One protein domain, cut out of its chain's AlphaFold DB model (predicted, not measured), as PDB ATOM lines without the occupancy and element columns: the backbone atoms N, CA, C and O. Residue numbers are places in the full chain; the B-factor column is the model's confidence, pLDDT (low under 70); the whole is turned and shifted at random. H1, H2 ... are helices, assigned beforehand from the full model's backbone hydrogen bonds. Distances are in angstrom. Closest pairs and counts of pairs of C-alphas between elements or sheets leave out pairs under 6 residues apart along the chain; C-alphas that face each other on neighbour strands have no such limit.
ATOM      1  N   ARG A 179     131.390 110.576 167.565       92.69
ATOM      2  CA  ARG A 179     132.190 111.380 168.492       92.69
ATOM      3  C   ARG A 179     132.891 110.499 169.518       92.69
ATOM      4  O   ARG A 179     132.477 109.373 169.775       92.69
ATOM      5  N   LYS A 180     133.960 111.031 170.111       89.06
ATOM      6  CA  LYS A 180     134.835 110.303 171.040       89.06
ATOM      7  C   LYS A 180     134.174 110.008 172.395       89.06
ATOM      8  O   LYS A 180     134.622 109.113 173.098       89.06
ATOM      9  N   ASP A 181     133.133 110.756 172.765       87.38
ATOM     10  CA  ASP A 181     132.324 110.542 173.975       87.38
ATOM     11  C   ASP A 181     131.334 109.371 173.847       87.38
ATOM     12  O   ASP A 181     130.764 108.938 174.847       87.38
ATOM     13  N   MET A 182     131.120 108.855 172.633       90.88
ATOM     14  CA  MET A 182     130.211 107.737 172.390       90.88
ATOM     15  C   MET A 182     130.859 106.392 172.740       90.88
ATOM     16  O   MET A 182     132.060 106.193 172.568       90.88
ATOM     17  N   GLU A 183     130.041 105.423 173.158       88.62
ATOM     18  CA  GLU A 183     130.448 104.019 173.310       88.62
ATOM     19  C   GLU A 183     130.555 103.346 171.927       88.62
ATOM     20  O   GLU A 183     129.711 102.537 171.548       88.62
ATOM     21  N   LEU A 184     131.567 103.738 171.146       90.88
ATOM     22  CA  LEU A 184     131.819 103.187 169.815       90.88
ATOM     23  C   LEU A 184     132.324 101.743 169.910       90.88
ATOM     24  O   LEU A 184     133.243 101.428 170.669       90.88
ATOM     25  N   GLU A 185     131.755 100.876 169.079       90.19
ATOM     26  CA  GLU A 185     132.181  99.490 168.908       90.19
ATOM     27  C   GLU A 185     132.744  99.285 167.494       90.19
ATOM     28  O   GLU A 185     132.204  99.817 166.529       90.19
ATOM     29  N   LEU A 186     133.852  98.549 167.355       93.50
ATOM     30  CA  LEU A 186     134.424  98.205 166.044       93.50
ATOM     31  C   LEU A 186     134.583  96.694 165.894       93.50
ATOM     32  O   LEU A 186     134.076  96.110 164.947       93.50
ATOM     33  N   GLU A 187     135.237  96.059 166.862       91.75
ATOM     34  CA  GLU A 187     135.553  94.627 166.853       91.75
ATOM     35  C   GLU A 187     134.313  93.721 166.770       91.75
ATOM     36  O   GLU A 187     134.314  92.738 166.036       91.75
ATOM     37  N   THR A 188     133.231  94.078 167.463       91.75
ATOM     38  CA  THR A 188     131.956  93.336 167.452       91.75
ATOM     39  C   THR A 188     131.156  93.536 166.164       91.75
ATOM     40  O   THR A 188     130.258  92.744 165.877       91.75
ATOM     41  N   LEU A 189     131.473  94.575 165.384       95.44
ATOM     42  CA  LEU A 189     130.772  94.930 164.151       95.44
ATOM     43  C   LEU A 189     131.431  94.372 162.895       95.44
ATOM     44  O   LEU A 189     130.838  94.482 161.831       95.44
ATOM     45  N   ILE A 190     132.610  93.752 162.990       96.38
ATOM     46  CA  ILE A 190     133.325  93.247 161.813       96.38
ATOM     47  C   ILE A 190     132.492  92.135 161.144       96.38
ATOM     48  O   ILE A 190     132.255  91.088 161.771       96.38
ATOM     49  N   PRO A 191     132.025  92.339 159.897       96.25
ATOM     50  CA  PRO A 191     131.281  91.325 159.164       96.25
ATOM     51  C   PRO A 191     132.221  90.220 158.669       96.25
ATOM     52  O   PRO A 191     133.425  90.425 158.511       96.25
ATOM     53  N   SER A 192     131.683  89.026 158.419       95.25
ATOM     54  CA  SER A 192     132.487  87.896 157.928       95.25
ATOM     55  C   SER A 192     132.850  88.043 156.450       95.25
ATOM     56  O   SER A 192     133.836  87.457 155.999       95.25
ATOM     57  N   THR A 193     132.056  88.816 155.703       96.12
ATOM     58  CA  THR A 193     132.253  89.138 154.286       96.12
ATOM     59  C   THR A 193     132.588  90.614 154.085       96.12
ATOM     60  O   THR A 193     132.459  91.438 154.995       96.12
ATOM     61  N   TYR A 194     133.032  90.963 152.875       96.31
ATOM     62  CA  TYR A 194     133.219  92.361 152.509       96.31
ATOM     63  C   TYR A 194     131.890  93.116 152.586       96.31
ATOM     64  O   TYR A 194     130.893  92.666 152.022       96.31
ATOM     65  N   ASP A 195     131.902  94.265 153.254       96.12
ATOM     66  CA  ASP A 195     130.758  95.156 153.388       96.12
ATOM     67  C   ASP A 195     131.222  96.608 153.234       96.12
ATOM     68  O   ASP A 195     132.127  97.074 153.930       96.12
ATOM     69  N   LYS A 196     130.617  97.327 152.285       95.12
ATOM     70  CA  LYS A 196     131.000  98.709 151.973       95.12
ATOM     71  C   LYS A 196     130.669  99.659 153.124       95.12
ATOM     72  O   LYS A 196     131.468 100.549 153.419       95.12
ATOM     73  N   ASP A 197     129.527  99.459 153.776       95.25
ATOM     74  CA  ASP A 197     129.066 100.321 154.863       95.25
ATOM     75  C   ASP A 197     129.954 100.168 156.105       95.25
ATOM     76  O   ASP A 197     130.198 101.147 156.813       95.25
ATOM     77  N   PHE A 198     130.513  98.978 156.337       97.06
ATOM     78  CA  PHE A 198     131.509  98.749 157.378       97.06
ATOM     79  C   PHE A 198     132.794  99.531 157.109       97.06
ATOM     80  O   PHE A 198     133.346 100.129 158.029       97.06
ATOM     81  N   VAL A 199     133.277  99.552 155.864       96.56
ATOM     82  CA  VAL A 199     134.490 100.298 155.491       96.56
ATOM     83  C   VAL A 199     134.272 101.808 155.647       96.56
ATOM     84  O   VAL A 199     135.144 102.509 156.166       96.56
ATOM     85  N   GLU A 200     133.087 102.302 155.283       94.81
ATOM     86  CA  GLU A 200     132.667 103.685 155.536       94.81
ATOM     87  C   GLU A 200     132.656 104.007 157.038       94.81
ATOM     88  O   GLU A 200     133.239 105.001 157.475       94.81
ATOM     89  N   TYR A 201     132.058 103.129 157.846       95.75
ATOM     90  CA  TYR A 201     132.035 103.267 159.299       95.75
ATOM     91  C   TYR A 201     133.452 103.253 159.892       95.75
ATOM     92  O   TYR A 201     133.806 104.123 160.687       95.75
ATOM     93  N   LEU A 202     134.297 102.312 159.460       96.19
ATOM     94  CA  LEU A 202     135.694 102.186 159.870       96.19
ATOM     95  C   LEU A 202     136.471 103.480 159.599       96.19
ATOM     96  O   LEU A 202     137.187 103.956 160.481       96.19
ATOM     97  N   ARG A 203     136.297 104.082 158.417       94.62
ATOM     98  CA  ARG A 203     136.930 105.360 158.060       94.62
ATOM     99  C   ARG A 203     136.592 106.467 159.051       94.62
ATOM    100  O   ARG A 203     137.463 107.248 159.429       94.62
ATOM    101  N   GLU A 204     135.344 106.541 159.489       93.69
ATOM    102  CA  GLU A 204     134.890 107.566 160.430       93.69
ATOM    103  C   GLU A 204     135.368 107.273 161.858       93.69
ATOM    104  O   GLU A 204     135.858 108.169 162.549       93.69
ATOM    105  N   VAL A 205     135.324 106.006 162.279       94.94
ATOM    106  CA  VAL A 205     135.826 105.569 163.588       94.94
ATOM    107  C   VAL A 205     137.317 105.856 163.739       94.94
ATOM    108  O   VAL A 205     137.741 106.319 164.795       94.94
ATOM    109  N   ILE A 206     138.127 105.638 162.701       93.50
ATOM    110  CA  ILE A 206     139.581 105.852 162.775       93.50
ATOM    111  C   ILE A 206     139.940 107.319 163.001       93.50
ATOM    112  O   ILE A 206     140.923 107.598 163.690       93.50
ATOM    113  N   LYS A 207     139.158 108.256 162.457       91.38
ATOM    114  CA  LYS A 207     139.369 109.696 162.669       91.38
ATOM    115  C   LYS A 207     139.110 110.089 164.125       91.38
ATOM    116  O   LYS A 207     139.843 110.897 164.685       91.38
ATOM    117  N   VAL A 208     138.084 109.500 164.737       92.69
ATOM    118  CA  VAL A 208     137.603 109.864 166.079       92.69
ATOM    119  C   VAL A 208     138.340 109.105 167.185       92.69
ATOM    120  O   VAL A 208     138.761 109.689 168.187       92.69
ATOM    121  N   GLN A 209     138.499 107.794 167.017       93.50
ATOM    122  CA  GLN A 209     139.083 106.898 168.007       93.50
ATOM    123  C   GLN A 209     139.946 105.807 167.338       93.50
ATOM    124  O   GLN A 209     139.581 104.627 167.329       93.50
ATOM    125  N   PRO A 210     141.161 106.156 166.861       91.12
ATOM    126  CA  PRO A 210     142.074 105.205 166.218       91.12
ATOM    127  C   PRO A 210     142.465 104.014 167.107       91.12
ATOM    128  O   PRO A 210     142.951 103.004 166.614       91.12
ATOM    129  N   SER A 211     142.273 104.122 168.428       91.50
ATOM    130  CA  SER A 211     142.555 103.047 169.383       91.50
ATOM    131  C   SER A 211     141.664 101.820 169.232       91.50
ATOM    132  O   SER A 211     142.004 100.778 169.785       91.50
ATOM    133  N   LEU A 212     140.517 101.947 168.559       93.88
ATOM    134  CA  LEU A 212     139.602 100.830 168.328       93.88
ATOM    135  C   LEU A 212     140.098  99.883 167.231       93.88
ATOM    136  O   LEU A 212     139.647  98.741 167.183       93.88
ATOM    137  N   VAL A 213     141.044 100.321 166.391       94.31
ATOM    138  CA  VAL A 213     141.671  99.466 165.378       94.31
ATOM    139  C   VAL A 213     142.562  98.442 166.070       94.31
ATOM    140  O   VAL A 213     143.654  98.747 166.551       94.31
ATOM    141  N   LYS A 214     142.060  97.213 166.124       95.12
ATOM    142  CA  LYS A 214     142.739  96.039 166.669       95.12
ATOM    143  C   LYS A 214     143.111  95.069 165.551       95.12
ATOM    144  O   LYS A 214     142.739  95.265 164.396       95.12
ATOM    145  N   LYS A 215     143.786  93.982 165.930       95.38
ATOM    146  CA  LYS A 215     144.169  92.869 165.051       95.38
ATOM    147  C   LYS A 215     143.044  92.425 164.104       95.38
ATOM    148  O   LYS A 215     143.254  92.373 162.902       95.38
ATOM    149  N   SER A 216     141.833  92.205 164.618       95.69
ATOM    150  CA  SER A 216     140.682  91.763 163.815       95.69
ATOM    151  C   SER A 216     140.295  92.747 162.702       95.69
ATOM    152  O   SER A 216     139.968  92.324 161.595       95.69
ATOM    153  N   ALA A 217     140.385  94.057 162.956       96.19
ATOM    154  CA  ALA A 217     140.144  95.081 161.939       96.19
ATOM    155  C   ALA A 217     141.270  95.118 160.891       96.19
ATOM    156  O   ALA A 217     140.994  95.255 159.701       96.19
ATOM    157  N   LEU A 218     142.526  94.951 161.315       96.31
ATOM    158  CA  LEU A 218     143.679  94.875 160.410       96.31
ATOM    159  C   LEU A 218     143.612  93.628 159.515       96.31
ATOM    160  O   LEU A 218     143.829  93.731 158.309       96.31
ATOM    161  N   ASP A 219     143.240  92.475 160.075       96.94
ATOM    162  CA  ASP A 219     143.043  91.226 159.333       96.94
ATOM    163  C   ASP A 219     141.916  91.358 158.300       96.94
ATOM    164  O   ASP A 219     142.082  90.950 157.148       96.94
ATOM    165  N   TYR A 220     140.794  91.982 158.678       97.31
ATOM    166  CA  TYR A 220     139.686  92.257 157.761       97.31
ATOM    167  C   TYR A 220     140.130  93.126 156.579       97.31
ATOM    168  O   TYR A 220     139.894  92.787 155.419       97.31
ATOM    169  N   VAL A 221     140.815  94.233 156.869       96.50
ATOM    170  CA  VAL A 221     141.285  95.184 155.857       96.50
ATOM    171  C   VAL A 221     142.322  94.539 154.940       96.50
ATOM    172  O   VAL A 221     142.240  94.692 153.725       96.50
ATOM    173  N   ARG A 222     143.261  93.762 155.494       96.38
ATOM    174  CA  ARG A 222     144.243  93.006 154.708       96.38
ATOM    175  C   ARG A 222     143.554  92.011 153.774       96.38
ATOM    176  O   ARG A 222     143.912  91.937 152.601       96.38
ATOM    177  N   ARG A 223     142.555  91.274 154.275       97.25
ATOM    178  CA  ARG A 223     141.795  90.283 153.497       97.25
ATOM    179  C   ARG A 223     141.042  90.913 152.327       97.25
ATOM    180  O   ARG A 223     141.009  90.329 151.249       97.25
ATOM    181  N   TYR A 224     140.448  92.086 152.534       97.88
ATOM    182  CA  TYR A 224     139.619  92.769 151.536       97.88
ATOM    183  C   TYR A 224     140.298  93.980 150.885       97.88
ATOM    184  O   TYR A 224     139.617  94.819 150.298       97.88
ATOM    185  N   LYS A 225     141.635  94.050 150.937       96.75
ATOM    186  CA  LYS A 225     142.435  95.176 150.430       96.75
ATOM    187  C   LYS A 225     142.031  95.593 149.015       96.75
ATOM    188  O   LYS A 225     141.761  96.766 148.789       96.75
ATOM    189  N   SER A 226     141.944  94.644 148.081       96.50
ATOM    190  CA  SER A 226     141.596  94.927 146.682       96.50
ATOM    191  C   SER A 226     140.247  95.633 146.541       96.50
ATOM    192  O   SER A 226     140.135  96.581 145.775       96.50
ATOM    193  N   TYR A 227     139.241  95.231 147.318       97.31
ATOM    194  CA  TYR A 227     137.923  95.866 147.303       97.31
ATOM    195  C   TYR A 227     137.933  97.259 147.938       97.31
ATOM    196  O   TYR A 227     137.250  98.155 147.449       97.31
ATOM    197  N   ILE A 228     138.711  97.450 149.007       96.75
ATOM    198  CA  ILE A 228     138.846  98.751 149.676       96.75
ATOM    199  C   ILE A 228     139.537  99.760 148.752       96.75
ATOM    200  O   ILE A 228     139.114 100.910 148.689       96.75
ATOM    201  N   LEU A 229     140.547  99.331 147.991       96.38
ATOM    202  CA  LEU A 229     141.255 100.188 147.033       96.38
ATOM    203  C   LEU A 229     140.378 100.671 145.873       96.38
ATOM    204  O   LEU A 229     140.632 101.738 145.330       96.38
ATOM    205  N   LEU A 230     139.323  99.930 145.527       95.94
ATOM    206  CA  LEU A 230     138.340 100.358 144.526       95.94
ATOM    207  C   LEU A 230     137.384 101.445 145.048       95.94
ATOM    208  O   LEU A 230     136.602 101.994 144.272       95.94
ATOM    209  N   GLN A 231     137.392 101.737 146.352       93.50
ATOM    210  CA  GLN A 231     136.566 102.795 146.922       93.50
ATOM    211  C   GLN A 231     137.195 104.178 146.743       93.50
ATOM    212  O   GLN A 231     138.411 104.347 146.663       93.50
ATOM    213  N   GLU A 232     136.342 105.200 146.784       89.69
ATOM    214  CA  GLU A 232     136.781 106.588 146.853       89.69
ATOM    215  C   GLU A 232     137.638 106.815 148.111       89.69
ATOM    216  O   GLU A 232     137.207 106.539 149.235       89.69
ATOM    217  N   ASN A 233     138.856 107.328 147.917       89.50
ATOM    218  CA  ASN A 233     139.869 107.508 148.965       89.50
ATOM    219  C   ASN A 233     140.334 106.199 149.634       89.50
ATOM    220  O   ASN A 233     140.788 106.224 150.782       89.50
ATOM    221  N   GLY A 234     140.250 105.064 148.928       93.50
ATOM    222  CA  GLY A 234     140.696 103.759 149.421       93.50
ATOM    223  C   GLY A 234     142.141 103.777 149.925       93.50
ATOM    224  O   GLY A 234     142.395 103.400 151.064       93.50
ATOM    225  N   GLU A 235     143.081 104.306 149.140       95.06
ATOM    226  CA  GLU A 235     144.501 104.402 149.520       95.06
ATOM    227  C   GLU A 235     144.728 105.255 150.777       95.06
ATOM    228  O   GLU A 235     145.459 104.858 151.687       95.06
ATOM    229  N   GLN A 236     144.034 106.393 150.885       94.81
ATOM    230  CA  GLN A 236     144.113 107.253 152.064       94.81
ATOM    231  C   GLN A 236     143.580 106.538 153.313       94.81
ATOM    232  O   GLN A 236     144.173 106.639 154.389       94.81
ATOM    233  N   LEU A 237     142.476 105.795 153.182       95.38
ATOM    234  CA  LEU A 237     141.937 104.974 154.263       95.38
ATOM    235  C   LEU A 237     142.930 103.880 154.675       95.38
ATOM    236  O   LEU A 237     143.190 103.713 155.868       95.38
ATOM    237  N   MET A 238     143.537 103.185 153.710       96.56
ATOM    238  CA  MET A 238     144.565 102.176 153.977       96.56
ATOM    239  C   MET A 238     145.761 102.776 154.729       96.56
ATOM    240  O   MET A 238     146.192 102.204 155.731       96.56
ATOM    241  N   GLY A 239     146.224 103.973 154.352       95.31
ATOM    242  CA  GLY A 239     147.262 104.711 155.081       95.31
ATOM    243  C   GLY A 239     146.863 105.092 156.509       95.31
ATOM    244  O   GLY A 239     147.651 104.956 157.449       95.31
ATOM    245  N   GLN A 240     145.612 105.507 156.724       94.75
ATOM    246  CA  GLN A 240     145.092 105.788 158.067       94.75
ATOM    247  C   GLN A 240     145.013 104.525 158.937       94.75
ATOM    248  O   GLN A 240     145.312 104.596 160.135       94.75
ATOM    249  N   ILE A 241     144.647 103.381 158.354       95.31
ATOM    250  CA  ILE A 241     144.602 102.075 159.027       95.31
ATOM    251  C   ILE A 241     146.017 101.599 159.365       95.31
ATOM    252  O   ILE A 241     146.287 101.276 160.524       95.31
ATOM    253  N   ALA A 242     146.938 101.638 158.398       95.19
ATOM    254  CA  ALA A 242     148.350 101.322 158.597       95.19
ATOM    255  C   ALA A 242     148.954 102.196 159.705       95.19
ATOM    256  O   ALA A 242     149.556 101.694 160.653       95.19
ATOM    257  N   GLY A 243     148.678 103.501 159.677       93.69
ATOM    258  CA  GLY A 243     149.085 104.411 160.738       93.69
ATOM    259  C   GLY A 243     148.501 104.047 162.111       93.69
ATOM    260  O   GLY A 243     149.150 104.267 163.132       93.69
ATOM    261  N   ALA A 244     147.275 103.518 162.177       92.62
ATOM    262  CA  ALA A 244     146.661 103.110 163.443       92.62
ATOM    263  C   ALA A 244     147.348 101.866 164.039       92.62
ATOM    264  O   ALA A 244     147.477 101.779 165.264       92.62
ATOM    265  N   ALA A 245     147.859 100.964 163.193       92.75
ATOM    266  CA  ALA A 245     148.637  99.795 163.610       92.75
ATOM    267  C   ALA A 245     149.941 100.175 164.339       92.75
ATOM    268  O   ALA A 245     150.340  99.489 165.278       92.75
ATOM    269  N   LEU A 246     150.538 101.330 164.009       93.31
ATOM    270  CA  LEU A 246     151.788 101.843 164.603       93.31
ATOM    271  C   LEU A 246     151.719 102.136 166.112       93.31
ATOM    272  O   LEU A 246     152.694 102.578 166.713       93.31
ATOM    273  N   ARG A 247     150.561 101.955 166.749       88.38
ATOM    274  CA  ARG A 247     150.402 102.110 168.199       88.38
ATOM    275  C   ARG A 247     151.082 101.008 169.007       88.38
ATOM    276  O   ARG A 247     151.387 101.247 170.170       88.38
ATOM    277  N   MET A 248     151.245  99.810 168.445       88.56
ATOM    278  CA  MET A 248     151.763  98.652 169.176       88.56
ATOM    279  C   MET A 248     152.783  97.895 168.330       88.56
ATOM    280  O   MET A 248     152.482  97.515 167.202       88.56
ATOM    281  N   LYS A 249     153.964  97.625 168.900       91.38
ATOM    282  CA  LYS A 249     155.055  96.885 168.242       91.38
ATOM    283  C   LYS A 249     154.598  95.555 167.607       91.38
ATOM    284  O   LYS A 249     154.866  95.390 166.420       91.38
ATOM    285  N   PRO A 250     153.803  94.691 168.281       93.31
ATOM    286  CA  PRO A 250     153.352  93.431 167.678       93.31
ATOM    287  C   PRO A 250     152.512  93.607 166.407       93.31
ATOM    288  O   PRO A 250     152.489  92.737 165.543       93.31
ATOM    289  N   TYR A 251     151.796  94.728 166.273       94.25
ATOM    290  CA  TYR A 251     151.038  95.011 165.053       94.25
ATOM    291  C   TYR A 251     151.967  95.472 163.933       94.25
ATOM    292  O   TYR A 251     151.777  95.083 162.787       94.25
ATOM    293  N   VAL A 252     152.994  96.259 164.251       94.25
ATOM    294  CA  VAL A 252     153.996  96.657 163.255       94.25
ATOM    295  C   VAL A 252     154.705  95.430 162.692       94.25
ATOM    296  O   VAL A 252     154.763  95.283 161.480       94.25
ATOM    297  N   GLU A 253     155.132  94.510 163.556       93.56
ATOM    298  CA  GLU A 253     155.767  93.248 163.155       93.56
ATOM    299  C   GLU A 253     154.870  92.394 162.256       93.56
ATOM    300  O   GLU A 253     155.320  91.889 161.232       93.56
ATOM    301  N   GLN A 254     153.593  92.240 162.615       94.81
ATOM    302  CA  GLN A 254     152.675  91.372 161.876       94.81
ATOM    303  C   GLN A 254     152.233  91.971 160.527       94.81
ATOM    304  O   GLN A 254     151.910  91.228 159.596       94.81
ATOM    305  N   TYR A 255     152.173  93.301 160.418       95.62
ATOM    306  CA  TYR A 255     151.608  94.007 159.265       95.62
ATOM    307  C   TYR A 255     152.634  94.899 158.545       95.62
ATOM    308  O   TYR A 255     152.239  95.897 157.940       95.62
ATOM    309  N   GLN A 256     153.928  94.547 158.573       94.88
ATOM    310  CA  GLN A 256     154.990  95.321 157.910       94.88
ATOM    311  C   GLN A 256     154.687  95.584 156.431       94.88
ATOM    312  O   GLN A 256     154.732  96.735 156.009       94.88
ATOM    313  N   ASP A 257     154.297  94.553 155.672       94.50
ATOM    314  CA  ASP A 257     153.992  94.669 154.238       94.50
ATOM    315  C   ASP A 257     152.930  95.740 153.968       94.50
ATOM    316  O   ASP A 257     153.074  96.571 153.075       94.50
ATOM    317  N   LEU A 258     151.881  95.754 154.796       95.12
ATOM    318  CA  LEU A 258     150.788  96.711 154.692       95.12
ATOM    319  C   LEU A 258     151.260  98.135 155.012       95.12
ATOM    320  O   LEU A 258     150.848  99.093 154.363       95.12
ATOM    321  N   ILE A 259     152.109  98.282 156.029       96.50
ATOM    322  CA  ILE A 259     152.652  99.581 156.433       96.50
ATOM    323  C   ILE A 259     153.574 100.135 155.348       96.50
ATOM    324  O   ILE A 259     153.480 101.318 155.040       96.50
ATOM    325  N   ILE A 260     154.429  99.291 154.767       96.44
ATOM    326  CA  ILE A 260     155.344  99.664 153.685       96.44
ATOM    327  C   ILE A 260     154.552 100.084 152.446       96.44
ATOM    328  O   ILE A 260     154.825 101.142 151.887       96.44
ATOM    329  N   GLU A 261     153.551  99.295 152.046       96.50
ATOM    330  CA  GLU A 261     152.734  99.557 150.855       96.50
ATOM    331  C   GLU A 261     152.003 100.905 150.930       96.50
ATOM    332  O   GLU A 261     151.938 101.623 149.938       96.50
ATOM    333  N   PHE A 262     151.492 101.282 152.106       96.81
ATOM    334  CA  PHE A 262     150.720 102.518 152.288       96.81
ATOM    335  C   PHE A 262     151.477 103.622 153.030       96.81
ATOM    336  O   PHE A 262     150.851 104.553 153.546       96.81
ATOM    337  N   ILE A 263     152.811 103.548 153.080       96.06
ATOM    338  CA  ILE A 263     153.642 104.468 153.868       96.06
ATOM    339  C   ILE A 263     153.484 105.932 153.439       96.06
ATOM    340  O   ILE A 263     153.530 106.841 154.272       96.06
ATOM    341  N   ASP A 264     153.218 106.163 152.153       94.50
ATOM    342  CA  ASP A 264     153.019 107.498 151.591       94.50
ATOM    343  C   ASP A 264     151.765 108.189 152.140       94.50
ATOM    344  O   ASP A 264     151.749 109.411 152.309       94.50
ATOM    345  N   TYR A 265     150.763 107.401 152.529       95.06
ATOM    346  CA  TYR A 265     149.475 107.861 153.042       95.06
ATOM    347  C   TYR A 265     149.409 107.909 154.578       95.06
ATOM    348  O   TYR A 265     148.370 108.261 155.148       95.06
ATOM    349  N   ILE A 266     150.497 107.566 155.277       94.44
ATOM    350  CA  ILE A 266     150.556 107.632 156.741       94.44
ATOM    351  C   ILE A 266     150.693 109.100 157.192       94.44
ATOM    352  O   ILE A 266     151.589 109.808 156.728       94.44
ATOM    353  N   PRO A 267     149.864 109.576 158.145       91.69
ATOM    354  CA  PRO A 267     149.992 110.926 158.694       91.69
ATOM    355  C   PRO A 267     151.363 111.176 159.338       91.69
ATOM    356  O   PRO A 267     151.863 110.314 160.064       91.69
ATOM    357  N   ARG A 268     151.911 112.389 159.164       93.06
ATOM    358  CA  ARG A 268     153.231 112.822 159.673       93.06
ATOM    359  C   ARG A 268     153.520 112.378 161.109       93.06
ATOM    360  O   ARG A 268     154.540 111.753 161.368       93.06
ATOM    361  N   GLU A 269     152.608 112.646 162.045       91.44
ATOM    362  CA  GLU A 269     152.786 112.295 163.465       91.44
ATOM    363  C   GLU A 269     152.987 110.790 163.693       91.44
ATOM    364  O   GLU A 269     153.736 110.359 164.570       91.44
ATOM    365  N   ARG A 270     152.293 109.966 162.903       92.81
ATOM    366  CA  ARG A 270     152.372 108.507 162.993       92.81
ATOM    367  C   ARG A 270     153.621 107.997 162.282       92.81
ATOM    368  O   ARG A 270     154.263 107.089 162.799       92.81
ATOM    369  N   LEU A 271     154.009 108.628 161.176       94.38
ATOM    370  CA  LEU A 271     155.275 108.360 160.497       94.38
ATOM    371  C   LEU A 271     156.477 108.648 161.411       94.38
ATOM    372  O   LEU A 271     157.387 107.832 161.486       94.38
ATOM    373  N   LEU A 272     156.444 109.739 162.182       93.06
ATOM    374  CA  LEU A 272     157.479 110.048 163.175       93.06
ATOM    375  C   LEU A 272     157.606 108.942 164.232       93.06
ATOM    376  O   LEU A 272     158.711 108.562 164.624       93.06
ATOM    377  N   ARG A 273     156.477 108.385 164.685       93.12
ATOM    378  CA  ARG A 273     156.482 107.228 165.592       93.12
ATOM    379  C   ARG A 273     157.114 106.002 164.931       93.12
ATOM    380  O   ARG A 273     157.928 105.345 165.572       93.12
ATOM    381  N   LEU A 274     156.759 105.714 163.678       94.38
ATOM    382  CA  LEU A 274     157.351 104.610 162.922       94.38
ATOM    383  C   LEU A 274     158.866 104.783 162.779       94.38
ATOM    384  O   LEU A 274     159.591 103.839 163.056       94.38
ATOM    385  N   ALA A 275     159.339 105.984 162.443       93.19
ATOM    386  CA  ALA A 275     160.764 106.297 162.335       93.19
ATOM    387  C   ALA A 275     161.520 105.981 163.633       93.19
ATOM    388  O   ALA A 275     162.503 105.242 163.614       93.19
ATOM    389  N   LYS A 276     161.002 106.445 164.779       92.38
ATOM    390  CA  LYS A 276     161.580 106.140 166.099       92.38
ATOM    391  C   LYS A 276     161.616 104.634 166.371       92.38
ATOM    392  O   LYS A 276     162.641 104.110 166.788       92.38
ATOM    393  N   MET A 277     160.512 103.931 166.112       91.88
ATOM    394  CA  MET A 277     160.429 102.486 166.349       91.88
ATOM    395  C   MET A 277     161.366 101.691 165.430       91.88
ATOM    396  O   MET A 277     162.009 100.755 165.901       91.88
ATOM    397  N   ALA A 278     161.459 102.073 164.154       91.69
ATOM    398  CA  ALA A 278     162.299 101.422 163.156       91.69
ATOM    399  C   ALA A 278     163.792 101.641 163.410       91.69
ATOM    400  O   ALA A 278     164.579 100.732 163.169       91.69
ATOM    401  N   HIS A 279     164.184 102.804 163.939       88.94
ATOM    402  CA  HIS A 279     165.560 103.040 164.372       88.94
ATOM    403  C   HIS A 279     165.961 102.097 165.514       88.94
ATOM    404  O   HIS A 279     167.003 101.451 165.449       88.94
ATOM    405  N   THR A 280     165.113 101.969 166.542       88.75
ATOM    406  CA  THR A 280     165.400 101.132 167.718       88.75
ATOM    407  C   THR A 280     165.438  99.635 167.400       88.75
ATOM    408  O   THR A 280     166.249  98.919 167.975       88.75
ATOM    409  N   HIS A 281     164.587  99.154 166.490       86.62
ATOM    410  CA  HIS A 281     164.407  97.719 166.222       86.62
ATOM    411  C   HIS A 281     164.958  97.280 164.863       86.62
ATOM    412  O   HIS A 281     164.531  96.269 164.312       86.62
ATOM    413  N   ARG A 282     165.908  98.040 164.304       77.75
ATOM    414  CA  ARG A 282     166.422  97.827 162.944       77.75
ATOM    415  C   ARG A 282     166.864  96.389 162.669       77.75
ATOM    416  O   ARG A 282     166.693  95.951 161.543       77.75
ATOM    417  N   HIS A 283     167.424  95.705 163.666       77.25
ATOM    418  CA  HIS A 283     168.016  94.367 163.552       77.25
ATOM    419  C   HIS A 283     167.059  93.217 163.915       77.25
ATOM    420  O   HIS A 283     167.489  92.076 164.063       77.25
ATOM    421  N   GLU A 284     165.769  93.509 164.096       84.75
ATOM    422  CA  GLU A 284     164.739  92.532 164.475       84.75
ATOM    423  C   GLU A 284     163.833  92.154 163.285       84.75
ATOM    424  O   GLU A 284     162.639  91.910 163.455       84.75
ATOM    425  N   GLY A 285     164.366  92.136 162.057       85.50
ATOM    426  CA  GLY A 285     163.575  91.833 160.857       85.50
ATOM    427  C   GLY A 285     162.727  93.015 160.366       85.50
ATOM    428  O   GLY A 285     161.670  92.810 159.771       85.50
ATOM    429  N   TRP A 286     163.142  94.249 160.666       92.69
ATOM    430  CA  TRP A 286     162.497  95.509 160.268       92.69
ATOM    431  C   TRP A 286     163.284  96.255 159.183       92.69
ATOM    432  O   TRP A 286     163.061  97.434 158.937       92.69
ATOM    433  N   GLU A 287     164.225  95.605 158.520       92.62
ATOM    434  CA  GLU A 287     165.211  96.209 157.631       92.62
ATOM    435  C   GLU A 287     164.531  96.834 156.409       92.62
ATOM    436  O   GLU A 287     164.846  97.963 156.026       92.62
ATOM    437  N   LEU A 288     163.538  96.136 155.846       93.00
ATOM    438  CA  LEU A 288     162.704  96.645 154.755       93.00
ATOM    439  C   LEU A 288     161.833  97.818 155.212       93.00
ATOM    440  O   LEU A 288     161.729  98.824 154.509       93.00
ATOM    441  N   LEU A 289     161.252  97.716 156.409       93.75
ATOM    442  CA  LEU A 289     160.423  98.764 156.992       93.75
ATOM    443  C   LEU A 289     161.242 100.025 157.301       93.75
ATOM    444  O   LEU A 289     160.806 101.135 156.997       93.75
ATOM    445  N   TYR A 290     162.448  99.866 157.844       94.50
ATOM    446  CA  TYR A 290     163.404 100.941 158.088       94.50
ATOM    447  C   TYR A 290     163.815 101.609 156.774       94.50
ATOM    448  O   TYR A 290     163.738 102.830 156.672       94.50
ATOM    449  N   ALA A 291     164.172 100.833 155.744       94.19
ATOM    450  CA  ALA A 291     164.546 101.374 154.438       94.19
ATOM    451  C   ALA A 291     163.399 102.158 153.776       94.19
ATOM    452  O   ALA A 291     163.621 103.253 153.257       94.19
ATOM    453  N   ALA A 292     162.169 101.634 153.828       94.56
ATOM    454  CA  ALA A 292     160.983 102.319 153.317       94.56
ATOM    455  C   ALA A 292     160.690 103.611 154.098       94.56
ATOM    456  O   ALA A 292     160.449 104.658 153.496       94.56
ATOM    457  N   THR A 293     160.777 103.561 155.431       94.19
ATOM    458  CA  THR A 293     160.549 104.728 156.298       94.19
ATOM    459  C   THR A 293     161.594 105.807 156.056       94.19
ATOM    460  O   THR A 293     161.234 106.968 155.887       94.19
ATOM    461  N   LYS A 294     162.873 105.428 155.968       93.69
ATOM    462  CA  LYS A 294     163.970 106.346 155.667       93.69
ATOM    463  C   LYS A 294     163.766 107.031 154.322       93.69
ATOM    464  O   LYS A 294     163.739 108.252 154.271       93.69
ATOM    465  N   ARG A 295     163.477 106.264 153.264       94.00
ATOM    466  CA  ARG A 295     163.164 106.820 151.938       94.00
ATOM    467  C   ARG A 295     162.008 107.820 151.995       94.00
ATOM    468  O   ARG A 295     162.088 108.881 151.388       94.00
ATOM    469  N   ARG A 296     160.931 107.498 152.717       93.06
ATOM    470  CA  ARG A 296     159.774 108.392 152.862       93.06
ATOM    471  C   ARG A 296     160.142 109.700 153.570       93.06
ATOM    472  O   ARG A 296     159.690 110.763 153.143       93.06
ATOM    473  N   VAL A 297     160.928 109.614 154.642       92.62
ATOM    474  CA  VAL A 297     161.396 110.774 155.412       92.62
ATOM    475  C   VAL A 297     162.341 111.631 154.574       92.62
ATOM    476  O   VAL A 297     162.106 112.829 154.466       92.62
ATOM    477  N   ASP A 298     163.320 111.033 153.900       91.69
ATOM    478  CA  ASP A 298     164.291 111.757 153.073       91.69
ATOM    479  C   ASP A 298     163.611 112.505 151.912       91.69
ATOM    480  O   ASP A 298     163.936 113.656 151.629       91.69
ATOM    481  N   THR A 299     162.613 111.900 151.259       90.75
ATOM    482  CA  THR A 299     161.955 112.527 150.100       90.75
ATOM    483  C   THR A 299     161.007 113.672 150.487       90.75
ATOM    484  O   THR A 299     160.838 114.604 149.705       90.75
ATOM    485  N   HIS A 300     160.362 113.631 151.663       88.88
ATOM    486  CA  HIS A 300     159.273 114.573 151.993       88.88
ATOM    487  C   HIS A 300     159.414 115.337 153.312       88.88
ATOM    488  O   HIS A 300     158.694 116.312 153.516       88.88
ATOM    489  N   TYR A 301     160.315 114.918 154.197       89.56
ATOM    490  CA  TYR A 301     160.497 115.482 155.538       89.56
ATOM    491  C   TYR A 301     161.980 115.708 155.886       89.56
ATOM    492  O   TYR A 301     162.305 115.891 157.053       89.56
ATOM    493  N   ALA A 302     162.890 115.746 154.902       83.19
ATOM    494  CA  ALA A 302     164.328 115.934 155.146       83.19
ATOM    495  C   ALA A 302     164.673 117.229 155.903       83.19
ATOM    496  O   ALA A 302     165.635 117.262 156.667       83.19
ATOM    497  N   PHE A 303     163.887 118.291 155.710       85.31
ATOM    498  CA  PHE A 303     164.072 119.582 156.385       85.31
ATOM    499  C   PHE A 303     163.240 119.721 157.666       85.31
ATOM    500  O   PHE A 303     163.196 120.797 158.262       85.31
ATOM    501  N   ASP A 304     162.543 118.663 158.076       86.88
ATOM    502  CA  ASP A 304     161.694 118.679 159.255       86.88
ATOM    503  C   ASP A 304     162.536 118.416 160.520       86.88
ATOM    504  O   ASP A 304     163.114 117.331 160.656       86.88
ATOM    505  N   PRO A 305     162.618 119.372 161.466       87.44
ATOM    506  CA  PRO A 305     163.464 119.236 162.648       87.44
ATOM    507  C   PRO A 305     163.049 118.065 163.543       87.44
ATOM    508  O   PRO A 305     163.904 117.499 164.219       87.44
ATOM    509  N   ASP A 306     161.776 117.654 163.521       88.38
ATOM    510  CA  ASP A 306     161.317 116.520 164.326       88.38
ATOM    511  C   ASP A 306     161.879 115.186 163.820       88.38
ATOM    512  O   ASP A 306     161.943 114.229 164.589       88.38
ATOM    513  N   PHE A 307     162.268 115.104 162.542       87.38
ATOM    514  CA  PHE A 307     162.865 113.911 161.936       87.38
ATOM    515  C   PHE A 307     164.400 113.932 161.952       87.38
ATOM    516  O   PHE A 307     165.026 112.895 161.710       87.38
ATOM    517  N   ALA A 308     165.016 115.071 162.280       80.31
ATOM    518  CA  ALA A 308     166.464 115.219 162.317       80.31
ATOM    519  C   ALA A 308     167.100 114.273 163.355       80.31
ATOM    520  O   ALA A 308     166.755 114.287 164.536       80.31
TER     521      ALA A 308
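This is residues 179 to 308 of the 311 residues of an uncharacterized protein of Brevibacillus choshinensis (UniProt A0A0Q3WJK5). A pile of short helices is strung out along one axis, with H4 in the middle, H1, H2 and H3 toward one end, and H5, H6 and the hairpin of H7 and H8 toward the other. Residues 179 to 195, with no named element, lie at the same end as H1. The printed part has 130 residues, with eight named helices, H1 to H8 in chain order, and no named strand; the class is all helix, with 78 residues in the helices. The whole is compact, with a radius of gyration of the C-alphas of 14.9 A and spans of 40 by 29 by 26 A.

The longest helix, H8, residues 287 to 300, makes a helical hairpin with H7, residues 268 to 280: they touch, with residues 289 to 294 of H8 alone, at a steep tilt of 41 degrees, opposite ways, and their closest C-alphas, of Ala 278 and Tyr 290, are 5.2 A apart. H8 touches H6, residues 256 to 261, with residues 289 to 293 alone; the closest C-alphas, of Ile 260 and Leu 289, are 6.1 A apart, and the tilt of 32 degrees, the same way, is shallow, only just short of steep. H6 touches the hub, H4, residues 234 to 245, at a shallow tilt of 30 degrees, opposite ways, with the C-alphas of Ala 242 and Ile 259 closest at 5.1 A. H4 and H7 only just touch, with 3 pairs of C-alphas within 8 A, and only at their ends; the closest, of Gly 243 and Arg 270, are 5.7 A apart. H1, residues 196 to 208, touches H4 with residues 203 to 206 alone, at a steep tilt of 51 degrees, the same way; the C-alphas of Arg 203 and Leu 237 are closest at 6.3 A. H2, residues 215 to 223, and H4 only just touch, with 3 pairs within 8 A; the closest C-alphas, of Leu 218 and Ile 241, are 7.4 A apart. H3, residues 225 to 229, touches H4 only at the corner, with the C-alphas of Ile 228 and Gly 234 closest at 5.3 A. H5, residues 249 to 254, touches no helix but is near H2, H4 and H7. H1 and H8 are apart. Every O i to N i+4 pair is within hydrogen-bond range in H2 to H8, and 8 of 9 are in H1.

H1 begins at C-alpha 196, (131.000, 98.709, 151.973), and is 19.2 A long from first to last C-alpha. H2 is 12.1 A long, H4 16.7 A and H7 18.7 A; H3, H5 and H6 are shorter. H8 is 20.1 A long and ends at C-alpha 300, (159.273, 114.573, 151.993).

The two C-alphas farthest apart, of Ser 192 and Phe 303, are 44.8 A apart. The printed part has no cut, and no link between helices is long. The mean pLDDT of the printed part is 93.0, and no printed residue is under 70.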